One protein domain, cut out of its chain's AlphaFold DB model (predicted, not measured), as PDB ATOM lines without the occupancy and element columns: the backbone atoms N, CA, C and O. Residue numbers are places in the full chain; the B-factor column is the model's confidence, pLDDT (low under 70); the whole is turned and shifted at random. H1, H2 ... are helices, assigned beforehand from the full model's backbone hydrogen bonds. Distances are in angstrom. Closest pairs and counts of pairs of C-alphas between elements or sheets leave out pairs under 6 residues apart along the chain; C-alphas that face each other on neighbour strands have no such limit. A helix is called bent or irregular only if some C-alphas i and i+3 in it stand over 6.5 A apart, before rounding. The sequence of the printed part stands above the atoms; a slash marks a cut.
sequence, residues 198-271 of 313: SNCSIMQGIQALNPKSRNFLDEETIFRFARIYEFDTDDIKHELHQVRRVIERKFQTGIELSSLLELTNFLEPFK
ATOM      1  N   SER A 198      11.489  20.110 -25.169       87.38
ATOM      2  CA  SER A 198      12.433  19.795 -24.093       87.38
ATOM      3  C   SER A 198      11.764  19.840 -22.719       87.38
ATOM      4  O   SER A 198      11.860  18.872 -21.973       87.38
ATOM      5  N   ASN A 199      11.013  20.899 -22.400       90.06
ATOM      6  CA  ASN A 199      10.325  21.011 -21.107       90.06
ATOM      7  C   ASN A 199       9.232  19.952 -20.936       90.06
ATOM      8  O   ASN A 199       9.128  19.343 -19.873       90.06
ATOM      9  N   CYS A 200       8.472  19.655 -21.990       89.00
ATOM     10  CA  CYS A 200       7.516  18.551 -21.990       89.00
ATOM     11  C   CYS A 200       8.208  17.203 -21.742       89.00
ATOM     12  O   CYS A 200       7.711  16.399 -20.957       89.00
ATOM     13  N   SER A 201       9.376  16.970 -22.352       89.06
ATOM     14  CA  SER A 201      10.174  15.759 -22.109       89.06
ATOM     15  C   SER A 201      10.674  15.689 -20.661       89.06
ATOM     16  O   SER A 201      10.655  14.616 -20.064       89.06
ATOM     17  N   ILE A 202      11.043  16.828 -20.062       90.81
ATOM     18  CA  ILE A 202      11.393  16.925 -18.636       90.81
ATOM     19  C   ILE A 202      10.205  16.548 -17.750       90.81
ATOM     20  O   ILE A 202      10.334  15.705 -16.865       90.81
ATOM     21  N   MET A 203       9.032  17.127 -18.006       90.19
ATOM     22  CA  MET A 203       7.816  16.838 -17.243       90.19
ATOM     23  C   MET A 203       7.413  15.363 -17.349       90.19
ATOM     24  O   MET A 203       7.060  14.750 -16.342       90.19
ATOM     25  N   GLN A 204       7.506  14.782 -18.547       89.75
ATOM     26  CA  GLN A 204       7.250  13.359 -18.775       89.75
ATOM     27  C   GLN A 204       8.280  12.473 -18.064       89.75
ATOM     28  O   GLN A 204       7.898  11.470 -17.468       89.75
ATOM     29  N   GLY A 205       9.558  12.864 -18.051       90.81
ATOM     30  CA  GLY A 205      10.605  12.194 -17.276       90.81
ATOM     31  C   GLY A 205      10.296  12.158 -15.782       90.81
ATOM     32  O   GLY A 205      10.298  11.094 -15.170       90.81
ATOM     33  N   ILE A 206       9.930  13.304 -15.202       89.44
ATOM     34  CA  ILE A 206       9.527  13.401 -13.789       89.44
ATOM     35  C   ILE A 206       8.285  12.542 -13.521       89.44
ATOM     36  O   ILE A 206       8.212  11.845 -12.508       89.44
ATOM     37  N   GLN A 207       7.313  12.552 -14.437       90.44
ATOM     38  CA  GLN A 207       6.139  11.693 -14.345       90.44
ATOM     39  C   GLN A 207       6.529  10.208 -14.365       90.44
ATOM     40  O   GLN A 207       6.011   9.447 -13.551       90.44
ATOM     41  N   ALA A 208       7.462   9.794 -15.225       91.56
ATOM     42  CA  ALA A 208       7.946   8.415 -15.306       91.56
ATOM     43  C   ALA A 208       8.687   7.951 -14.039       91.56
ATOM     44  O   ALA A 208       8.750   6.755 -13.769       91.56
ATOM     45  N   LEU A 209       9.188   8.872 -13.213       88.19
ATOM     46  CA  LEU A 209       9.794   8.554 -11.914       88.19
ATOM     47  C   LEU A 209       8.775   8.464 -10.765       88.19
ATOM     48  O   LEU A 209       9.138   8.091  -9.653       88.19
ATOM     49  N   ASN A 210       7.501   8.783 -10.999       88.88
ATOM     50  CA  ASN A 210       6.459   8.689  -9.978       88.88
ATOM     51  C   ASN A 210       5.804   7.288  -9.971       88.88
ATOM     52  O   ASN A 210       5.177   6.937 -10.971       88.88
ATOM     53  N   PRO A 211       5.842   6.532  -8.853       86.00
ATOM     54  CA  PRO A 211       5.252   5.190  -8.739       86.00
ATOM     55  C   PRO A 211       3.762   5.086  -9.086       86.00
ATOM     56  O   PRO A 211       3.301   4.036  -9.520       86.00
ATOM     57  N   LYS A 212       2.994   6.169  -8.907       85.50
ATOM     58  CA  LYS A 212       1.559   6.211  -9.248       85.50
ATOM     59  C   LYS A 212       1.287   6.549 -10.712       85.50
ATOM     60  O   LYS A 212       0.128   6.585 -11.127       85.50
ATOM     61  N   SER A 213       2.313   6.898 -11.482       86.44
ATOM     62  CA  SER A 213       2.122   7.285 -12.870       86.44
ATOM     63  C   SER A 213       1.914   6.066 -13.763       86.44
ATOM     64  O   SER A 213       2.336   4.952 -13.468       86.44
ATOM     65  N   ARG A 214       1.258   6.288 -14.903       81.50
ATOM     66  CA  ARG A 214       1.018   5.243 -15.910       81.50
ATOM     67  C   ARG A 214       2.292   4.818 -16.636       81.50
ATOM     68  O   ARG A 214       2.368   3.705 -17.132       81.50
ATOM     69  N   ASN A 215       3.265   5.719 -16.697       85.25
ATOM     70  CA  ASN A 215       4.523   5.546 -17.411       85.25
ATOM     71  C   ASN A 215       5.664   5.277 -16.423       85.25
ATOM     72  O   ASN A 215       6.809   5.635 -16.692       85.25
ATOM     73  N   PHE A 216       5.347   4.715 -15.251       89.25
ATOM     74  CA  PHE A 216       6.337   4.484 -14.213       89.25
ATOM     75  C   PHE A 216       7.454   3.569 -14.725       89.25
ATOM     76  O   PHE A 216       7.198   2.461 -15.193       89.25
ATOM     77  N   LEU A 217       8.693   4.053 -14.631       87.75
ATOM     78  CA  LEU A 217       9.907   3.400 -15.125       87.75
ATOM     79  C   LEU A 217       9.884   3.083 -16.629       87.75
ATOM     80  O   LEU A 217      10.526   2.122 -17.046       87.75
ATOM     81  N   ASP A 218       9.169   3.859 -17.448       90.50
ATOM     82  CA  ASP A 218       9.238   3.734 -18.907       90.50
ATOM     83  C   ASP A 218      10.631   4.127 -19.432       90.50
ATOM     84  O   ASP A 218      11.094   5.252 -19.236       90.50
ATOM     85  N   GLU A 219      11.295   3.186 -20.105       90.06
ATOM     86  CA  GLU A 219      12.680   3.333 -20.568       90.06
ATOM     87  C   GLU A 219      12.829   4.482 -21.565       90.06
ATOM     88  O   GLU A 219      13.713   5.324 -21.421       90.06
ATOM     89  N   GLU A 220      11.936   4.562 -22.551       90.69
ATOM     90  CA  GLU A 220      12.036   5.563 -23.609       90.69
ATOM     91  C   GLU A 220      11.891   6.987 -23.053       90.69
ATOM     92  O   GLU A 220      12.678   7.879 -23.386       90.69
ATOM     93  N   THR A 221      10.916   7.198 -22.166       91.12
ATOM     94  CA  THR A 221      10.675   8.496 -21.525       91.12
ATOM     95  C   THR A 221      11.849   8.918 -20.639       91.12
ATOM     96  O   THR A 221      12.292  10.069 -20.705       91.12
ATOM     97  N   ILE A 222      12.399   7.990 -19.849       91.56
ATOM     98  CA  ILE A 222      13.537   8.261 -18.962       91.56
ATOM     99  C   ILE A 222      14.809   8.548 -19.765       91.56
ATOM    100  O   ILE A 222      15.536   9.478 -19.423       91.56
ATOM    101  N   PHE A 223      15.065   7.844 -20.871       91.69
ATOM    102  CA  PHE A 223      16.229   8.129 -21.718       91.69
ATOM    103  C   PHE A 223      16.146   9.498 -22.392       91.69
ATOM    104  O   PHE A 223      17.154  10.200 -22.485       91.69
ATOM    105  N   ARG A 224      14.957   9.924 -22.841       89.88
ATOM    106  CA  ARG A 224      14.775  11.288 -23.364       89.88
ATOM    107  C   ARG A 224      15.064  12.337 -22.292       89.88
ATOM    108  O   ARG A 224      15.737  13.317 -22.585       89.88
ATOM    109  N   PHE A 225      14.591  12.115 -21.067       91.94
ATOM    110  CA  PHE A 225      14.864  12.985 -19.924       91.94
ATOM    111  C   PHE A 225      16.358  13.043 -19.581       91.94
ATOM    112  O   PHE A 225      16.923  14.125 -19.464       91.94
ATOM    113  N   ALA A 226      17.011  11.888 -19.500       91.12
ATOM    114  CA  ALA A 226      18.430  11.753 -19.200       91.12
ATOM    115  C   ALA A 226      19.336  12.476 -20.200       91.12
ATOM    116  O   ALA A 226      20.260  13.184 -19.804       91.12
ATOM    117  N   ARG A 227      19.026  12.352 -21.496       91.25
ATOM    118  CA  ARG A 227      19.762  13.018 -22.578       91.25
ATOM    119  C   ARG A 227      19.765  14.539 -22.458       91.25
ATOM    120  O   ARG A 227      20.729  15.162 -22.880       91.25
ATOM    121  N   ILE A 228      18.711  15.134 -21.895       90.94
ATOM    122  CA  ILE A 228      18.625  16.592 -21.699       90.94
ATOM    123  C   ILE A 228      19.650  17.075 -20.666       90.94
ATOM    124  O   ILE A 228      20.145  18.191 -20.779       90.94
ATOM    125  N   TYR A 229      19.980  16.232 -19.688       90.50
ATOM    126  CA  TYR A 229      20.966  16.513 -18.645       90.50
ATOM    127  C   TYR A 229      22.322  15.846 -18.914       90.50
ATOM    128  O   TYR A 229      23.145  15.769 -18.008       90.50
ATOM    129  N   GLU A 230      22.548  15.367 -20.143       91.12
ATOM    130  CA  GLU A 230      23.813  14.760 -20.579       91.12
ATOM    131  C   GLU A 230      24.242  13.528 -19.756       91.12
ATOM    132  O   GLU A 230      25.429  13.230 -19.642       91.12
ATOM    133  N   PHE A 231      23.283  12.778 -19.201       88.38
ATOM    134  CA  PHE A 231      23.583  11.502 -18.550       88.38
ATOM    135  C   PHE A 231      23.840  10.383 -19.569       88.38
ATOM    136  O   PHE A 231      23.218  10.340 -20.638       88.38
ATOM    137  N   ASP A 232      24.709   9.439 -19.201       88.94
ATOM    138  CA  ASP A 232      24.992   8.246 -19.995       88.94
ATOM    139  C   ASP A 232      23.773   7.309 -20.025       88.94
ATOM    140  O   ASP A 232      23.253   6.858 -18.999       88.94
ATOM    141  N   THR A 233      23.268   7.039 -21.230       86.88
ATOM    142  CA  THR A 233      22.065   6.223 -21.415       86.88
ATOM    143  C   THR A 233      22.299   4.743 -21.141       86.88
ATOM    144  O   THR A 233      21.350   4.048 -20.774       86.88
ATOM    145  N   ASP A 234      23.526   4.255 -21.331       86.62
ATOM    146  CA  ASP A 234      23.873   2.871 -21.034       86.62
ATOM    147  C   ASP A 234      23.934   2.671 -19.520       86.62
ATOM    148  O   ASP A 234      23.307   1.738 -19.018       86.62
ATOM    149  N   ASP A 235      24.562   3.574 -18.767       86.25
ATOM    150  CA  ASP A 235      24.575   3.511 -17.298       86.25
ATOM    151  C   ASP A 235      23.152   3.540 -16.727       86.25
ATOM    152  O   ASP A 235      22.761   2.648 -15.968       86.25
ATOM    153  N   ILE A 236      22.317   4.478 -17.188       86.94
ATOM    154  CA  ILE A 236      20.921   4.578 -16.737       86.94
ATOM    155  C   ILE A 236      20.125   3.324 -17.072       86.94
ATOM    156  O   ILE A 236      19.275   2.906 -16.288       86.94
ATOM    157  N   LYS A 237      20.369   2.691 -18.221       88.38
ATOM    158  CA  LYS A 237      19.686   1.444 -18.575       88.38
ATOM    159  C   LYS A 237      19.985   0.344 -17.556       88.38
ATOM    160  O   LYS A 237      19.070  -0.373 -17.140       88.38
ATOM    161  N   HIS A 238      21.245   0.219 -17.140       86.94
ATOM    162  CA  HIS A 238      21.635  -0.742 -16.114       86.94
ATOM    163  C   HIS A 238      21.040  -0.365 -14.751       86.94
ATOM    164  O   HIS A 238      20.436  -1.218 -14.100       86.94
ATOM    165  N   GLU A 239      21.124   0.902 -14.342       86.25
ATOM    166  CA  GLU A 239      20.535   1.388 -13.088       86.25
ATOM    167  C   GLU A 239      19.023   1.157 -13.033       86.25
ATOM    168  O   GLU A 239      18.508   0.641 -12.041       86.25
ATOM    169  N   LEU A 240      18.304   1.450 -14.116       88.94
ATOM    170  CA  LEU A 240      16.857   1.279 -14.201       88.94
ATOM    171  C   LEU A 240      16.454  -0.194 -14.083       88.94
ATOM    172  O   LEU A 240      15.487  -0.520 -13.391       88.94
ATOM    173  N   HIS A 241      17.216  -1.098 -14.705       87.62
ATOM    174  CA  HIS A 241      17.016  -2.536 -14.542       87.62
ATOM    175  C   HIS A 241      17.196  -2.967 -13.076       87.62
ATOM    176  O   HIS A 241      16.397  -3.746 -12.552       87.62
ATOM    177  N   GLN A 242      18.204  -2.433 -12.383       85.62
ATOM    178  CA  GLN A 242      18.434  -2.733 -10.968       85.62
ATOM    179  C   GLN A 242      17.326  -2.161 -10.077       85.62
ATOM    180  O   GLN A 242      16.796  -2.877  -9.224       85.62
ATOM    181  N   VAL A 243      16.920  -0.912 -10.313       87.38
ATOM    182  CA  VAL A 243      15.828  -0.237  -9.602       87.38
ATOM    183  C   VAL A 243      14.523  -1.016  -9.749       87.38
ATOM    184  O   VAL A 243      13.867  -1.277  -8.740       87.38
ATOM    185  N   ARG A 244      14.183  -1.485 -10.960       88.38
ATOM    186  CA  ARG A 244      13.008  -2.346 -11.195       88.38
ATOM    187  C   ARG A 244      13.026  -3.586 -10.299       88.38
ATOM    188  O   ARG A 244      12.061  -3.827  -9.580       88.38
ATOM    189  N   ARG A 245      14.146  -4.313 -10.245       85.88
ATOM    190  CA  ARG A 245      14.269  -5.523  -9.408       85.88
ATOM    191  C   ARG A 245      14.182  -5.238  -7.912       85.88
ATOM    192  O   ARG A 245      13.621  -6.033  -7.160       85.88
ATOM    193  N   VAL A 246      14.765  -4.131  -7.453       85.44
ATOM    194  CA  VAL A 246      14.726  -3.735  -6.035       85.44
ATOM    195  C   VAL A 246      13.304  -3.340  -5.626       85.44
ATOM    196  O   VAL A 246      12.835  -3.735  -4.558       85.44
ATOM    197  N   ILE A 247      12.590  -2.631  -6.498       85.50
ATOM    198  CA  ILE A 247      11.189  -2.260  -6.295       85.50
ATOM    199  C   ILE A 247      10.279  -3.496  -6.303       85.50
ATOM    200  O   ILE A 247       9.451  -3.635  -5.406       85.50
ATOM    201  N   GLU A 248      10.461  -4.430  -7.240       84.88
ATOM    202  CA  GLU A 248       9.718  -5.701  -7.280       84.88
ATOM    203  C   GLU A 248       9.843  -6.482  -5.964       84.88
ATOM    204  O   GLU A 248       8.848  -6.982  -5.436       84.88
ATOM    205  N   ARG A 249      11.048  -6.538  -5.383       82.75
ATOM    206  CA  ARG A 249      11.276  -7.163  -4.070       82.75
ATOM    207  C   ARG A 249      10.554  -6.431  -2.940       82.75
ATOM    208  O   ARG A 249      10.079  -7.077  -2.014       82.75
ATOM    209  N   LYS A 250      10.446  -5.102  -3.004       79.75
ATOM    210  CA  LYS A 250       9.706  -4.307  -2.011       79.75
ATOM    211  C   LYS A 250       8.192  -4.502  -2.123       79.75
ATOM    212  O   LYS A 250       7.499  -4.561  -1.113       79.75
ATOM    213  N   PHE A 251       7.667  -4.670  -3.333       79.06
ATOM    214  CA  PHE A 251       6.252  -4.999  -3.508       79.06
ATOM    215  C   PHE A 251       5.903  -6.372  -2.919       79.06
ATOM    216  O   PHE A 251       4.822  -6.541  -2.363       79.06
ATOM    217  N   GLN A 252       6.838  -7.328  -2.941       79.50
ATOM    218  CA  GLN A 252       6.660  -8.630  -2.283       79.50
ATOM    219  C   GLN A 252       6.572  -8.526  -0.751       79.50
ATOM    220  O   GLN A 252       5.967  -9.394  -0.126       79.50
ATOM    221  N   THR A 253       7.124  -7.473  -0.137       76.38
ATOM    222  CA  THR A 253       7.017  -7.230   1.312       76.38
ATOM    223  C   THR A 253       5.770  -6.428   1.706       76.38
ATOM    224  O   THR A 253       5.566  -6.171   2.892       76.38
ATOM    225  N   GLY A 254       4.911  -6.065   0.743       72.81
ATOM    226  CA  GLY A 254       3.609  -5.431   0.983       72.81
ATOM    227  C   GLY A 254       3.645  -3.920   1.234       72.81
ATOM    228  O   GLY A 254       2.635  -3.354   1.644       72.81
ATOM    229  N   ILE A 255       4.781  -3.254   1.004       73.00
ATOM    230  CA  ILE A 255       4.909  -1.799   1.171       73.00
ATOM    231  C   ILE A 255       4.719  -1.122  -0.189       73.00
ATOM    232  O   ILE A 255       5.554  -1.275  -1.082       73.00
ATOM    233  N   GLU A 256       3.654  -0.336  -0.337       76.38
ATOM    234  CA  GLU A 256       3.429   0.481  -1.533       76.38
ATOM    235  C   GLU A 256       4.254   1.773  -1.494       76.38
ATOM    236  O   GLU A 256       4.353   2.441  -0.467       76.38
ATOM    237  N   LEU A 257       4.837   2.136  -2.638       78.88
ATOM    238  CA  LEU A 257       5.473   3.433  -2.851       78.88
ATOM    239  C   LEU A 257       4.443   4.376  -3.469       78.88
ATOM    240  O   LEU A 257       3.905   4.104  -4.540       78.88
ATOM    241  N   SER A 258       4.165   5.483  -2.793       79.69
ATOM    242  CA  SER A 258       3.052   6.368  -3.123       79.69
ATOM    243  C   SER A 258       3.486   7.721  -3.691       79.69
ATOM    244  O   SER A 258       2.689   8.389  -4.358       79.69
ATOM    245  N   SER A 259       4.741   8.113  -3.454       85.62
ATOM    246  CA  SER A 259       5.303   9.398  -3.866       85.62
ATOM    247  C   SER A 259       6.751   9.277  -4.348       85.62
ATOM    248  O   SER A 259       7.466   8.330  -4.016       85.62
ATOM    249  N   LEU A 260       7.196  10.277  -5.115       84.31
ATOM    250  CA  LEU A 260       8.593  10.388  -5.544       84.31
ATOM    251  C   LEU A 260       9.550  10.475  -4.343       84.31
ATOM    252  O   LEU A 260      10.621   9.885  -4.383       84.31
ATOM    253  N   LEU A 261       9.143  11.150  -3.263       85.94
ATOM    254  CA  LEU A 261       9.946  11.285  -2.045       85.94
ATOM    255  C   LEU A 261      10.151   9.938  -1.333       85.94
ATOM    256  O   LEU A 261      11.244   9.622  -0.867       85.94
ATOM    257  N   GLU A 262       9.111   9.108  -1.269       84.94
ATOM    258  CA  GLU A 262       9.231   7.754  -0.718       84.94
ATOM    259  C   GLU A 262      10.131   6.869  -1.577       84.94
ATOM    260  O   GLU A 262      10.896   6.064  -1.042       84.94
ATOM    261  N   LEU A 263      10.057   7.024  -2.902       85.12
ATOM    262  CA  LEU A 263      10.940   6.322  -3.824       85.12
ATOM    263  C   LEU A 263      12.399   6.749  -3.610       85.12
ATOM    264  O   LEU A 263      13.265   5.883  -3.514       85.12
ATOM    265  N   THR A 264      12.683   8.048  -3.480       84.75
ATOM    266  CA  THR A 264      14.052   8.530  -3.252       84.75
ATOM    267  C   THR A 264      14.611   8.052  -1.918       84.75
ATOM    268  O   THR A 264      15.717   7.520  -1.902       84.75
ATOM    269  N   ASN A 265      13.834   8.147  -0.834       85.00
ATOM    270  CA  ASN A 265      14.253   7.669   0.490       85.00
ATOM    271  C   ASN A 265      14.468   6.150   0.500       85.00
ATOM    272  O   ASN A 265      15.325   5.634   1.208       85.00
ATOM    273  N   PHE A 266      13.688   5.409  -0.290       84.50
ATOM    274  CA  PHE A 266      13.872   3.971  -0.428       84.50
ATOM    275  C   PHE A 266      15.138   3.599  -1.204       84.50
ATOM    276  O   PHE A 266      15.760   2.590  -0.886       84.50
ATOM    277  N   LEU A 267      15.497   4.375  -2.226       83.31
ATOM    278  CA  LEU A 267      16.667   4.111  -3.064       83.31
ATOM    279  C   LEU A 267      17.975   4.623  -2.447       83.31
ATOM    280  O   LEU A 267      19.042   4.143  -2.817       83.31
ATOM    281  N   GLU A 268      17.907   5.565  -1.508       80.69
ATOM    282  CA  GLU A 268      19.067   6.177  -0.852       80.69
ATOM    283  C   GLU A 268      20.066   5.158  -0.263       80.69
ATOM    284  O   GLU A 268      21.243   5.248  -0.617       80.69
ATOM    285  N   PRO A 269      19.649   4.112   0.481       79.88
ATOM    286  CA  PRO A 269      20.573   3.098   0.999       79.88
ATOM    287  C   PRO A 269      21.281   2.287  -0.091       79.88
ATOM    288  O   PRO A 269      22.339   1.718   0.151       79.88
ATOM    289  N   PHE A 270      20.703   2.206  -1.294       71.94
ATOM    290  CA  PHE A 270      21.257   1.422  -2.398       71.94
ATOM    291  C   PHE A 270      22.307   2.189  -3.213       71.94
ATOM    292  O   PHE A 270      23.061   1.559  -3.954       71.94
ATOM    293  N   LYS A 271      22.406   3.519  -3.058       65.94
ATOM    294  CA  LYS A 271      23.388   4.351  -3.779       65.94
ATOM    295  C   LYS A 271      24.833   4.058  -3.372       65.94
ATOM    296  O   LYS A 271      25.723   4.081  -4.213       65.94
TER     297      LYS A 271
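Overview. This is residues 198 to 271 of the 313 residues of the protein "DUF4371 domain-containing protein" of Sinocyclocheilus rhinocerous (UniProt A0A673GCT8). A helical hairpin of H1 and H2 forms one end of the domain; a long helix, H3, starts beside H2 and runs away toward the other end, and H4 comes back to lie crosswise to H3, near it but touching no helix. H1 and H3 both run largely along the longest axis. The printed part has 74 residues with four named helices, in the order H1, H2, H3, H4, and no named strand; the class is all helix. The whole is compact, with a radius of gyration of the C-alphas of 12.3 A, and elongated, spanning 37 by 22 by 17 A.

Along the chain. H1, residues 198 to 208, begins with C-alpha 198 at (12.433, 19.795, -24.093) and is 15.1 A long from first to last C-alpha. H2, residues 219 to 228, measures 14.6 A. H3, residues 233 to 252, is the longest at 28.7 A, with C-alpha 233 at (22.065, 6.223, -21.415). H4, residues 260 to 271, measures 16.1 A and ends with C-alpha 271 at (23.388, 4.351, -3.779). H4 is irregular, but only just: C-alphas 266 and 269 are 6.9 A apart, and its line is a rough one.

Arrangement. H1 and H2 touch and form a helical hairpin, opposite ways at a steep tilt of 43 degrees; their closest C-alphas, of Gly 205 and Phe 225, are 5.1 A apart. H3 touches H2 with residues 233 to 240 alone, opposite ways at a steep tilt of 47 degrees; the closest C-alphas, of Phe 223 and Thr 233, are 6.1 A apart. H3 and H4 are close but not clearly touching, about perpendicular at 74 degrees, with the closest C-alphas, of Val 243 and Leu 267, 7.9 A apart. H1 is apart from H3 and H4, and H2 is apart from H4. Every O i to N i+4 pair is within hydrogen-bond range in H1 and H3, against 5 of 6 in H2 and 6 of 8 in H4.

Size, cuts and confidence. The two C-alphas farthest apart, of Ser 198 and Thr 253, are 37.5 A apart. The printed part has no cut. The link from H2 to H3 is tight, those from H1 to H2 and from H3 to H4 are short, and no link is long. The mean pLDDT of the printed part is 85.9, and residue 271 alone is under 70.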